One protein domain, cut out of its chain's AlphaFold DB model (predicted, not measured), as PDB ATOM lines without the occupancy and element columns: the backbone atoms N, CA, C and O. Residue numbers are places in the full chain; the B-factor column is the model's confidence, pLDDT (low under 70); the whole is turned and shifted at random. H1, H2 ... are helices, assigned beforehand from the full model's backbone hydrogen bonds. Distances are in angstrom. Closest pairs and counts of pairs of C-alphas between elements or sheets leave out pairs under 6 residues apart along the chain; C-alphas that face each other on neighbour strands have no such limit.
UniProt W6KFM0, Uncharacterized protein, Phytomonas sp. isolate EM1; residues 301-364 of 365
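Overview. This is residues 301 to 364 of the 365 residues of an uncharacterized protein of Phytomonas sp. isolate EM1 (UniProt W6KFM0). Two longer helices, H2 and H4, cross at a wide angle, H4 meeting H2 with residues 351 to 355. The shorter H3 packs on the first residues of H4, and the short H1 makes a corner at the first residues of H2. The printed part has 64 residues with four named helices, H1, H2, H3 and H4 along the chain, and no named strand; the class is all helix. It is compact, with a radius of gyration of the C-alphas of 11.4 A and spans of 33 by 23 by 17 A.

Along the chain. H1 is residues 301 to 306, beginning at C-alpha 301 (-45.595, -47.741, -20.160). H2, residues 311 to 323, is 18.4 A long from first to last C-alpha. H3 is residues 334 to 342, 11.6 A long. H4, residues 348 to 362, is 21.2 A long and ends at C-alpha 362 (-34.109, -27.179, -14.220).

Arrangement. H1 and H2 only just touch, with 3 pairs of C-alphas within 8 A, and only at the corner by their link; the closest C-alphas are those of Ala 304 and Leu 311, 5.4 A apart. Their lines are about perpendicular, at 75 degrees. H2 and H4 touch, the closest C-alphas being those of Ile 318 and Ile 351, 6.4 A apart; their lines are only just about perpendicular, at 71 degrees. H4 touches H3 with residues 348 to 352 alone; the C-alphas of Ser 338 and Ala 348 are the closest, 5.0 A apart, and the lines are about perpendicular, at 74 degrees. H2 and H3 are close but not clearly touching. H1 is apart from H3 and from H4. In H1, H2, H3 and H4 every O i to N i+4 pair is within hydrogen-bond range.

Size, cuts and confidence. The two C-alphas farthest apart are those of His 306 and Arg 364, at 33.8 A. The printed part has no cut and no long link. The mean pLDDT of the printed part is 72.2, and 26 residues are under 70, among them residues 325 to 337 and 344 to 350.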
ATOM      1  N   GLU A 301     -45.240 -46.497 -20.831       77.00
ATOM      2  CA  GLU A 301     -45.595 -47.741 -20.160       77.00
ATOM      3  C   GLU A 301     -45.978 -48.823 -21.174       77.00
ATOM      4  O   GLU A 301     -45.538 -49.968 -21.073       77.00
ATOM      5  N   ASP A 302     -46.747 -48.463 -22.202       70.12
ATOM      6  CA  ASP A 302     -47.066 -49.385 -23.285       70.12
ATOM      7  C   ASP A 302     -45.840 -49.639 -24.156       70.12
ATOM      8  O   ASP A 302     -45.587 -50.783 -24.518       70.12
ATOM      9  N   LEU A 303     -45.024 -48.626 -24.449       73.81
ATOM     10  CA  LEU A 303     -43.765 -48.821 -25.165       73.81
ATOM     11  C   LEU A 303     -42.818 -49.763 -24.404       73.81
ATOM     12  O   LEU A 303     -42.227 -50.642 -25.027       73.81
ATOM     13  N   ALA A 304     -42.717 -49.630 -23.079       75.81
ATOM     14  CA  ALA A 304     -41.955 -50.516 -22.194       75.81
ATOM     15  C   ALA A 304     -42.409 -51.971 -22.339       75.81
ATOM     16  O   ALA A 304     -41.600 -52.853 -22.634       75.81
ATOM     17  N   ARG A 305     -43.726 -52.201 -22.271       74.19
ATOM     18  CA  ARG A 305     -44.331 -53.528 -22.466       74.19
ATOM     19  C   ARG A 305     -44.066 -54.102 -23.860       74.19
ATOM     20  O   ARG A 305     -43.733 -55.273 -23.975       74.19
ATOM     21  N   HIS A 306     -44.186 -53.297 -24.916       75.31
ATOM     22  CA  HIS A 306     -43.987 -53.760 -26.297       75.31
ATOM     23  C   HIS A 306     -42.513 -54.004 -26.651       75.31
ATOM     24  O   HIS A 306     -42.224 -54.744 -27.588       75.31
ATOM     25  N   SER A 307     -41.585 -53.369 -25.933       73.38
ATOM     26  CA  SER A 307     -40.142 -53.462 -26.176       73.38
ATOM     27  C   SER A 307     -39.403 -54.341 -25.162       73.38
ATOM     28  O   SER A 307     -38.172 -54.360 -25.184       73.38
ATOM     29  N   ASN A 308     -40.123 -55.058 -24.286       81.56
ATOM     30  CA  ASN A 308     -39.559 -55.841 -23.176       81.56
ATOM     31  C   ASN A 308     -38.495 -55.060 -22.380       81.56
ATOM     32  O   ASN A 308     -37.462 -55.604 -21.999       81.56
ATOM     33  N   SER A 309     -38.727 -53.764 -22.183       84.19
ATOM     34  CA  SER A 309     -37.822 -52.848 -21.483       84.19
ATOM     35  C   SER A 309     -38.526 -52.267 -20.264       84.19
ATOM     36  O   SER A 309     -39.757 -52.252 -20.210       84.19
ATOM     37  N   THR A 310     -37.776 -51.766 -19.283       88.50
ATOM     38  CA  THR A 310     -38.400 -51.056 -18.163       88.50
ATOM     39  C   THR A 310     -38.764 -49.623 -18.560       88.50
ATOM     40  O   THR A 310     -38.201 -49.036 -19.489       88.50
ATOM     41  N   LEU A 311     -39.731 -49.041 -17.845       85.06
ATOM     42  CA  LEU A 311     -40.109 -47.638 -18.022       85.06
ATOM     43  C   LEU A 311     -38.919 -46.697 -17.764       85.06
ATOM     44  O   LEU A 311     -38.765 -45.689 -18.455       85.06
ATOM     45  N   GLU A 312     -38.077 -47.039 -16.787       87.50
ATOM     46  CA  GLU A 312     -36.893 -46.259 -16.429       87.50
ATOM     47  C   GLU A 312     -35.838 -46.286 -17.535       87.50
ATOM     48  O   GLU A 312     -35.329 -45.228 -17.899       87.50
ATOM     49  N   ASP A 313     -35.597 -47.443 -18.159       83.12
ATOM     50  CA  ASP A 313     -34.650 -47.564 -19.277       83.12
ATOM     51  C   ASP A 313     -35.065 -46.703 -20.474       83.12
ATOM     52  O   ASP A 313     -34.246 -46.037 -21.116       83.12
ATOM     53  N   ILE A 314     -36.364 -46.686 -20.782       86.12
ATOM     54  CA  ILE A 314     -36.908 -45.867 -21.868       86.12
ATOM     55  C   ILE A 314     -36.756 -44.382 -21.548       86.12
ATOM     56  O   ILE A 314     -36.318 -43.618 -22.413       86.12
ATOM     57  N   ARG A 315     -37.080 -43.966 -20.319       86.81
ATOM     58  CA  ARG A 315     -36.906 -42.572 -19.890       86.81
ATOM     59  C   ARG A 315     -35.440 -42.160 -19.926       86.81
ATOM     60  O   ARG A 315     -35.136 -41.121 -20.502       86.81
ATOM     61  N   ALA A 316     -34.529 -42.985 -19.417       85.88
ATOM     62  CA  ALA A 316     -33.095 -42.708 -19.433       85.88
ATOM     63  C   ALA A 316     -32.572 -42.478 -20.861       85.88
ATOM     64  O   ALA A 316     -31.864 -41.503 -21.113       85.88
ATOM     65  N   ARG A 317     -32.995 -43.307 -21.826       85.44
ATOM     66  CA  ARG A 317     -32.640 -43.144 -23.249       85.44
ATOM     67  C   ARG A 317     -33.164 -41.839 -23.849       85.44
ATOM     68  O   ARG A 317     -32.464 -41.203 -24.638       85.44
ATOM     69  N   ILE A 318     -34.385 -41.442 -23.493       85.81
ATOM     70  CA  ILE A 318     -34.990 -40.180 -23.938       85.81
ATOM     71  C   ILE A 318     -34.219 -38.991 -23.357       85.81
ATOM     72  O   ILE A 318     -33.775 -38.125 -24.110       85.81
ATOM     73  N   VAL A 319     -34.002 -38.984 -22.041       86.62
ATOM     74  CA  VAL A 319     -33.293 -37.922 -21.314       86.62
ATOM     75  C   VAL A 319     -31.868 -37.756 -21.846       86.62
ATOM     76  O   VAL A 319     -31.463 -36.645 -22.183       86.62
ATOM     77  N   GLN A 320     -31.130 -38.855 -22.020       86.06
ATOM     78  CA  GLN A 320     -29.770 -38.833 -22.563       86.06
ATOM     79  C   GLN A 320     -29.719 -38.204 -23.965       86.06
ATOM     80  O   GLN A 320     -28.806 -37.440 -24.281       86.06
ATOM     81  N   LYS A 321     -30.705 -38.503 -24.818       82.50
ATOM     82  CA  LYS A 321     -30.770 -37.981 -26.189       82.50
ATOM     83  C   LYS A 321     -31.185 -36.505 -26.239       82.50
ATOM     84  O   LYS A 321     -30.695 -35.786 -27.107       82.50
ATOM     85  N   LEU A 322     -32.052 -36.065 -25.326       79.06
ATOM     86  CA  LEU A 322     -32.451 -34.661 -25.185       79.06
ATOM     87  C   LEU A 322     -31.286 -33.802 -24.674       79.06
ATOM     88  O   LEU A 322     -30.981 -32.775 -25.266       79.06
ATOM     89  N   LEU A 323     -30.573 -34.262 -23.644       81.56
ATOM     90  CA  LEU A 323     -29.431 -33.537 -23.069       81.56
ATOM     91  C   LEU A 323     -28.172 -33.576 -23.949       81.56
ATOM     92  O   LEU A 323     -27.316 -32.704 -23.843       81.56
ATOM     93  N   GLY A 324     -28.046 -34.567 -24.836       74.69
ATOM     94  CA  GLY A 324     -26.928 -34.671 -25.781       74.69
ATOM     95  C   GLY A 324     -27.024 -33.744 -27.002       74.69
ATOM     96  O   GLY A 324     -26.106 -33.721 -27.825       74.69
ATOM     97  N   GLY A 325     -28.129 -33.014 -27.174       68.44
ATOM     98  CA  GLY A 325     -28.325 -32.085 -28.287       68.44
ATOM     99  C   GLY A 325     -27.687 -30.714 -28.058       68.44
ATOM    100  O   GLY A 325     -27.649 -30.209 -26.946       68.44
ATOM    101  N   LYS A 326     -27.239 -30.057 -29.138       55.56
ATOM    102  CA  LYS A 326     -26.823 -28.635 -29.102       55.56
ATOM    103  C   LYS A 326     -28.006 -27.652 -29.110       55.56
ATOM    104  O   LYS A 326     -27.796 -26.447 -29.023       55.56
ATOM    105  N   ALA A 327     -29.229 -28.149 -29.291       57.78
ATOM    106  CA  ALA A 327     -30.452 -27.355 -29.254       57.78
ATOM    107  C   ALA A 327     -31.001 -27.335 -27.818       57.78
ATOM    108  O   ALA A 327     -30.846 -28.312 -27.098       57.78
ATOM    109  N   GLY A 328     -31.641 -26.237 -27.396       61.06
ATOM    110  CA  GLY A 328     -32.353 -26.210 -26.108       61.06
ATOM    111  C   GLY A 328     -33.451 -27.284 -26.036       61.06
ATOM    112  O   GLY A 328     -33.979 -27.674 -27.078       61.06
ATOM    113  N   LEU A 329     -33.820 -27.723 -24.825       64.31
ATOM    114  CA  LEU A 329     -34.712 -28.873 -24.564       64.31
ATOM    115  C   LEU A 329     -36.026 -28.859 -25.369       64.31
ATOM    116  O   LEU A 329     -36.464 -29.905 -25.847       64.31
ATOM    117  N   LEU A 330     -36.629 -27.685 -25.580       63.22
ATOM    118  CA  LEU A 330     -37.869 -27.532 -26.354       63.22
ATOM    119  C   LEU A 330     -37.678 -27.290 -27.858       63.22
ATOM    120  O   LEU A 330     -38.649 -27.293 -28.613       63.22
ATOM    121  N   ASN A 331     -36.443 -27.086 -28.315       58.28
ATOM    122  CA  ASN A 331     -36.126 -26.774 -29.711       58.28
ATOM    123  C   ASN A 331     -35.834 -28.027 -30.555       58.28
ATOM    124  O   ASN A 331     -35.389 -27.914 -31.698       58.28
ATOM    125  N   HIS A 332     -36.068 -29.217 -30.003       57.72
ATOM    126  CA  HIS A 332     -35.895 -30.482 -30.705       57.72
ATOM    127  C   HIS A 332     -37.067 -30.795 -31.644       57.72
ATOM    128  O   HIS A 332     -38.231 -30.535 -31.342       57.72
ATOM    129  N   ASP A 333     -36.762 -31.445 -32.767       65.69
ATOM    130  CA  ASP A 333     -37.767 -32.134 -33.577       65.69
ATOM    131  C   ASP A 333     -38.096 -33.489 -32.922       65.69
ATOM    132  O   ASP A 333     -37.393 -34.485 -33.103       65.69
ATOM    133  N   PHE A 334     -39.153 -33.516 -32.106       60.94
ATOM    134  CA  PHE A 334     -39.555 -34.696 -31.332       60.94
ATOM    135  C   PHE A 334     -40.070 -35.856 -32.195       60.94
ATOM    136  O   PHE A 334     -39.988 -37.014 -31.775       60.94
ATOM    137  N   GLU A 335     -40.562 -35.590 -33.409       57.59
ATOM    138  CA  GLU A 335     -40.950 -36.648 -34.345       57.59
ATOM    139  C   GLU A 335     -39.715 -37.352 -34.900       57.59
ATOM    140  O   GLU A 335     -39.656 -38.588 -34.927       57.59
ATOM    141  N   GLN A 336     -38.708 -36.568 -35.291       63.66
ATOM    142  CA  GLN A 336     -37.416 -37.100 -35.696       63.66
ATOM    143  C   GLN A 336     -36.764 -37.871 -34.542       63.66
ATOM    144  O   GLN A 336     -36.291 -38.988 -34.752       63.66
ATOM    145  N   LEU A 337     -36.812 -37.337 -33.319       68.56
ATOM    146  CA  LEU A 337     -36.226 -37.967 -32.134       68.56
ATOM    147  C   LEU A 337     -36.922 -39.290 -31.773       68.56
ATOM    148  O   LEU A 337     -36.254 -40.288 -31.507       68.56
ATOM    149  N   SER A 338     -38.257 -39.339 -31.855       72.06
ATOM    150  CA  SER A 338     -39.040 -40.573 -31.704       72.06
ATOM    151  C   SER A 338     -38.643 -41.621 -32.738       72.06
ATOM    152  O   SER A 338     -38.460 -42.794 -32.409       72.06
ATOM    153  N   ASN A 339     -38.492 -41.205 -33.995       71.19
ATOM    154  CA  ASN A 339     -38.116 -42.105 -35.074       71.19
ATOM    155  C   ASN A 339     -36.660 -42.591 -34.956       71.19
ATOM    156  O   ASN A 339     -36.380 -43.736 -35.294       71.19
ATOM    157  N   GLU A 340     -35.743 -41.763 -34.456       75.56
ATOM    158  CA  GLU A 340     -34.354 -42.152 -34.185       75.56
ATOM    159  C   GLU A 340     -34.236 -43.136 -33.015       75.56
ATOM    160  O   GLU A 340     -33.460 -44.085 -33.095       75.56
ATOM    161  N   LEU A 341     -34.994 -42.923 -31.935       78.62
ATOM    162  CA  LEU A 341     -34.910 -43.750 -30.728       78.62
ATOM    163  C   LEU A 341     -35.669 -45.074 -30.845       78.62
ATOM    164  O   LEU A 341     -35.208 -46.095 -30.329       78.62
ATOM    165  N   PHE A 342     -36.831 -45.053 -31.499       79.25
ATOM    166  CA  PHE A 342     -37.794 -46.159 -31.468       79.25
ATOM    167  C   PHE A 342     -38.219 -46.640 -32.862       79.25
ATOM    168  O   PHE A 342     -39.047 -47.537 -32.979       79.25
ATOM    169  N   GLY A 343     -37.684 -46.058 -33.941       70.44
ATOM    170  CA  GLY A 343     -37.998 -46.466 -35.320       70.44
ATOM    171  C   GLY A 343     -39.401 -46.075 -35.803       70.44
ATOM    172  O   GLY A 343     -39.792 -46.430 -36.916       70.44
ATOM    173  N   HIS A 344     -40.168 -45.351 -34.983       66.81
ATOM    174  CA  HIS A 344     -41.499 -44.851 -35.310       66.81
ATOM    175  C   HIS A 344     -41.812 -43.551 -34.565       66.81
ATOM    176  O   HIS A 344     -41.265 -43.271 -33.503       66.81
ATOM    177  N   ASN A 345     -42.766 -42.779 -35.077       60.69
ATOM    178  CA  ASN A 345     -43.162 -41.460 -34.563       60.69
ATOM    179  C   ASN A 345     -44.253 -41.488 -33.471       60.69
ATOM    180  O   ASN A 345     -44.760 -40.442 -33.070       60.69
ATOM    181  N   ARG A 346     -44.629 -42.677 -32.987       62.38
ATOM    182  CA  ARG A 346     -45.715 -42.872 -32.011       62.38
ATOM    183  C   ARG A 346     -45.363 -42.476 -30.569       62.38
ATOM    184  O   ARG A 346     -46.222 -42.568 -29.703       62.38
ATOM    185  N   VAL A 347     -44.117 -42.085 -30.304       69.81
ATOM    186  CA  VAL A 347     -43.596 -41.755 -28.960       69.81
ATOM    187  C   VAL A 347     -43.223 -40.272 -28.870       69.81
ATOM    188  O   VAL A 347     -42.745 -39.804 -27.843       69.81
ATOM    189  N   ALA A 348     -43.446 -39.499 -29.937       60.34
ATOM    190  CA  ALA A 348     -43.063 -38.092 -30.006       60.34
ATOM    191  C   ALA A 348     -43.703 -37.267 -28.878       60.34
ATOM    192  O   ALA A 348     -43.034 -36.435 -28.268       60.34
ATOM    193  N   LEU A 349     -44.967 -37.555 -28.549       57.22
ATOM    194  CA  LEU A 349     -45.667 -36.911 -27.439       57.22
ATOM    195  C   LEU A 349     -45.005 -37.212 -26.089       57.22
ATOM    196  O   LEU A 349     -44.805 -36.307 -25.284       57.22
ATOM    197  N   ALA A 350     -44.660 -38.472 -25.847       66.62
ATOM    198  CA  ALA A 350     -44.074 -38.890 -24.585       66.62
ATOM    199  C   ALA A 350     -42.658 -38.319 -24.385       66.62
ATOM    200  O   ALA A 350     -42.297 -37.913 -23.285       66.62
ATOM    201  N   ILE A 351     -41.885 -38.199 -25.466       70.19
ATOM    202  CA  ILE A 351     -40.572 -37.538 -25.461       70.19
ATOM    203  C   ILE A 351     -40.710 -36.046 -25.142       70.19
ATOM    204  O   ILE A 351     -39.935 -35.508 -24.357       70.19
ATOM    205  N   PHE A 352     -41.699 -35.371 -25.732       63.56
ATOM    206  CA  PHE A 352     -41.967 -33.965 -25.438       63.56
ATOM    207  C   PHE A 352     -42.373 -33.747 -23.971       63.56
ATOM    208  O   PHE A 352     -41.872 -32.834 -23.320       63.56
ATOM    209  N   GLN A 353     -43.250 -34.601 -23.433       65.81
ATOM    210  CA  GLN A 353     -43.653 -34.545 -22.021       65.81
ATOM    211  C   GLN A 353     -42.448 -34.668 -21.085       65.81
ATOM    212  O   GLN A 353     -42.372 -33.959 -20.082       65.81
ATOM    213  N   GLU A 354     -41.493 -35.516 -21.458       76.62
ATOM    214  CA  GLU A 354     -40.243 -35.703 -20.738       76.62
ATOM    215  C   GLU A 354     -39.329 -34.468 -20.832       76.62
ATOM    216  O   GLU A 354     -38.796 -34.024 -19.821       76.62
ATOM    217  N   ALA A 355     -39.225 -33.834 -22.005       70.62
ATOM    218  CA  ALA A 355     -38.489 -32.578 -22.176       70.62
ATOM    219  C   ALA A 355     -39.071 -31.438 -21.319       70.62
ATOM    220  O   ALA A 355     -38.328 -30.744 -20.627       70.62
ATOM    221  N   CYS A 356     -40.400 -31.291 -21.290       63.97
ATOM    222  CA  CYS A 356     -41.074 -30.317 -20.424       63.97
ATOM    223  C   CYS A 356     -40.943 -30.636 -18.932       63.97
ATOM    224  O   CYS A 356     -41.119 -29.748 -18.100       63.97
ATOM    225  N   ARG A 357     -40.749 -31.907 -18.561       77.25
ATOM    226  CA  ARG A 357     -40.471 -32.295 -17.175       77.25
ATOM    227  C   ARG A 357     -39.072 -31.829 -16.777       77.25
ATOM    228  O   ARG A 357     -38.949 -31.116 -15.792       77.25
ATOM    229  N   LEU A 358     -38.070 -32.129 -17.607       77.81
ATOM    230  CA  LEU A 358     -36.679 -31.723 -17.385       77.81
ATOM    231  C   LEU A 358     -36.500 -30.204 -17.313       77.81
ATOM    232  O   LEU A 358     -35.754 -29.723 -16.472       77.81
ATOM    233  N   GLU A 359     -37.179 -29.446 -18.175       73.50
ATOM    234  CA  GLU A 359     -37.111 -27.980 -18.155       73.50
ATOM    235  C   GLU A 359     -37.696 -27.403 -16.857       73.50
ATOM    236  O   GLU A 359     -37.066 -26.570 -16.215       73.50
ATOM    237  N   ARG A 360     -38.844 -27.925 -16.401       70.88
ATOM    238  CA  ARG A 360     -39.448 -27.530 -15.117       70.88
ATOM    239  C   ARG A 360     -38.587 -27.901 -13.913       70.88
ATOM    240  O   ARG A 360     -38.602 -27.184 -12.918       70.88
ATOM    241  N   ASP A 361     -37.881 -29.023 -13.983       74.38
ATOM    242  CA  ASP A 361     -36.964 -29.441 -12.924       74.38
ATOM    243  C   ASP A 361     -35.687 -28.579 -12.925       74.38
ATOM    244  O   ASP A 361     -35.170 -28.272 -11.857       74.38
ATOM    245  N   ALA A 362     -35.232 -28.110 -14.092       69.31
ATOM    246  CA  ALA A 362     -34.109 -27.179 -14.220       69.31
ATOM    247  C   ALA A 362     -34.439 -25.749 -13.757       69.31
ATOM    248  O   ALA A 362     -33.554 -25.056 -13.278       69.31
ATOM    249  N   GLU A 363     -35.696 -25.308 -13.871       62.91
ATOM    250  CA  GLU A 363     -36.165 -24.002 -13.368       62.91
ATOM    251  C   GLU A 363     -36.367 -23.963 -11.840       62.91
ATOM    252  O   GLU A 363     -36.565 -22.891 -11.268       62.91
ATOM    253  N   ARG A 364     -36.377 -25.125 -11.176       58.69
ATOM    254  CA  ARG A 364     -36.585 -25.261  -9.723       58.69
ATOM    255  C   ARG A 364     -35.292 -25.349  -8.912       58.69
ATOM    256  O   ARG A 364     -35.367 -25.309  -7.684       58.69
TER     257      ARG A 364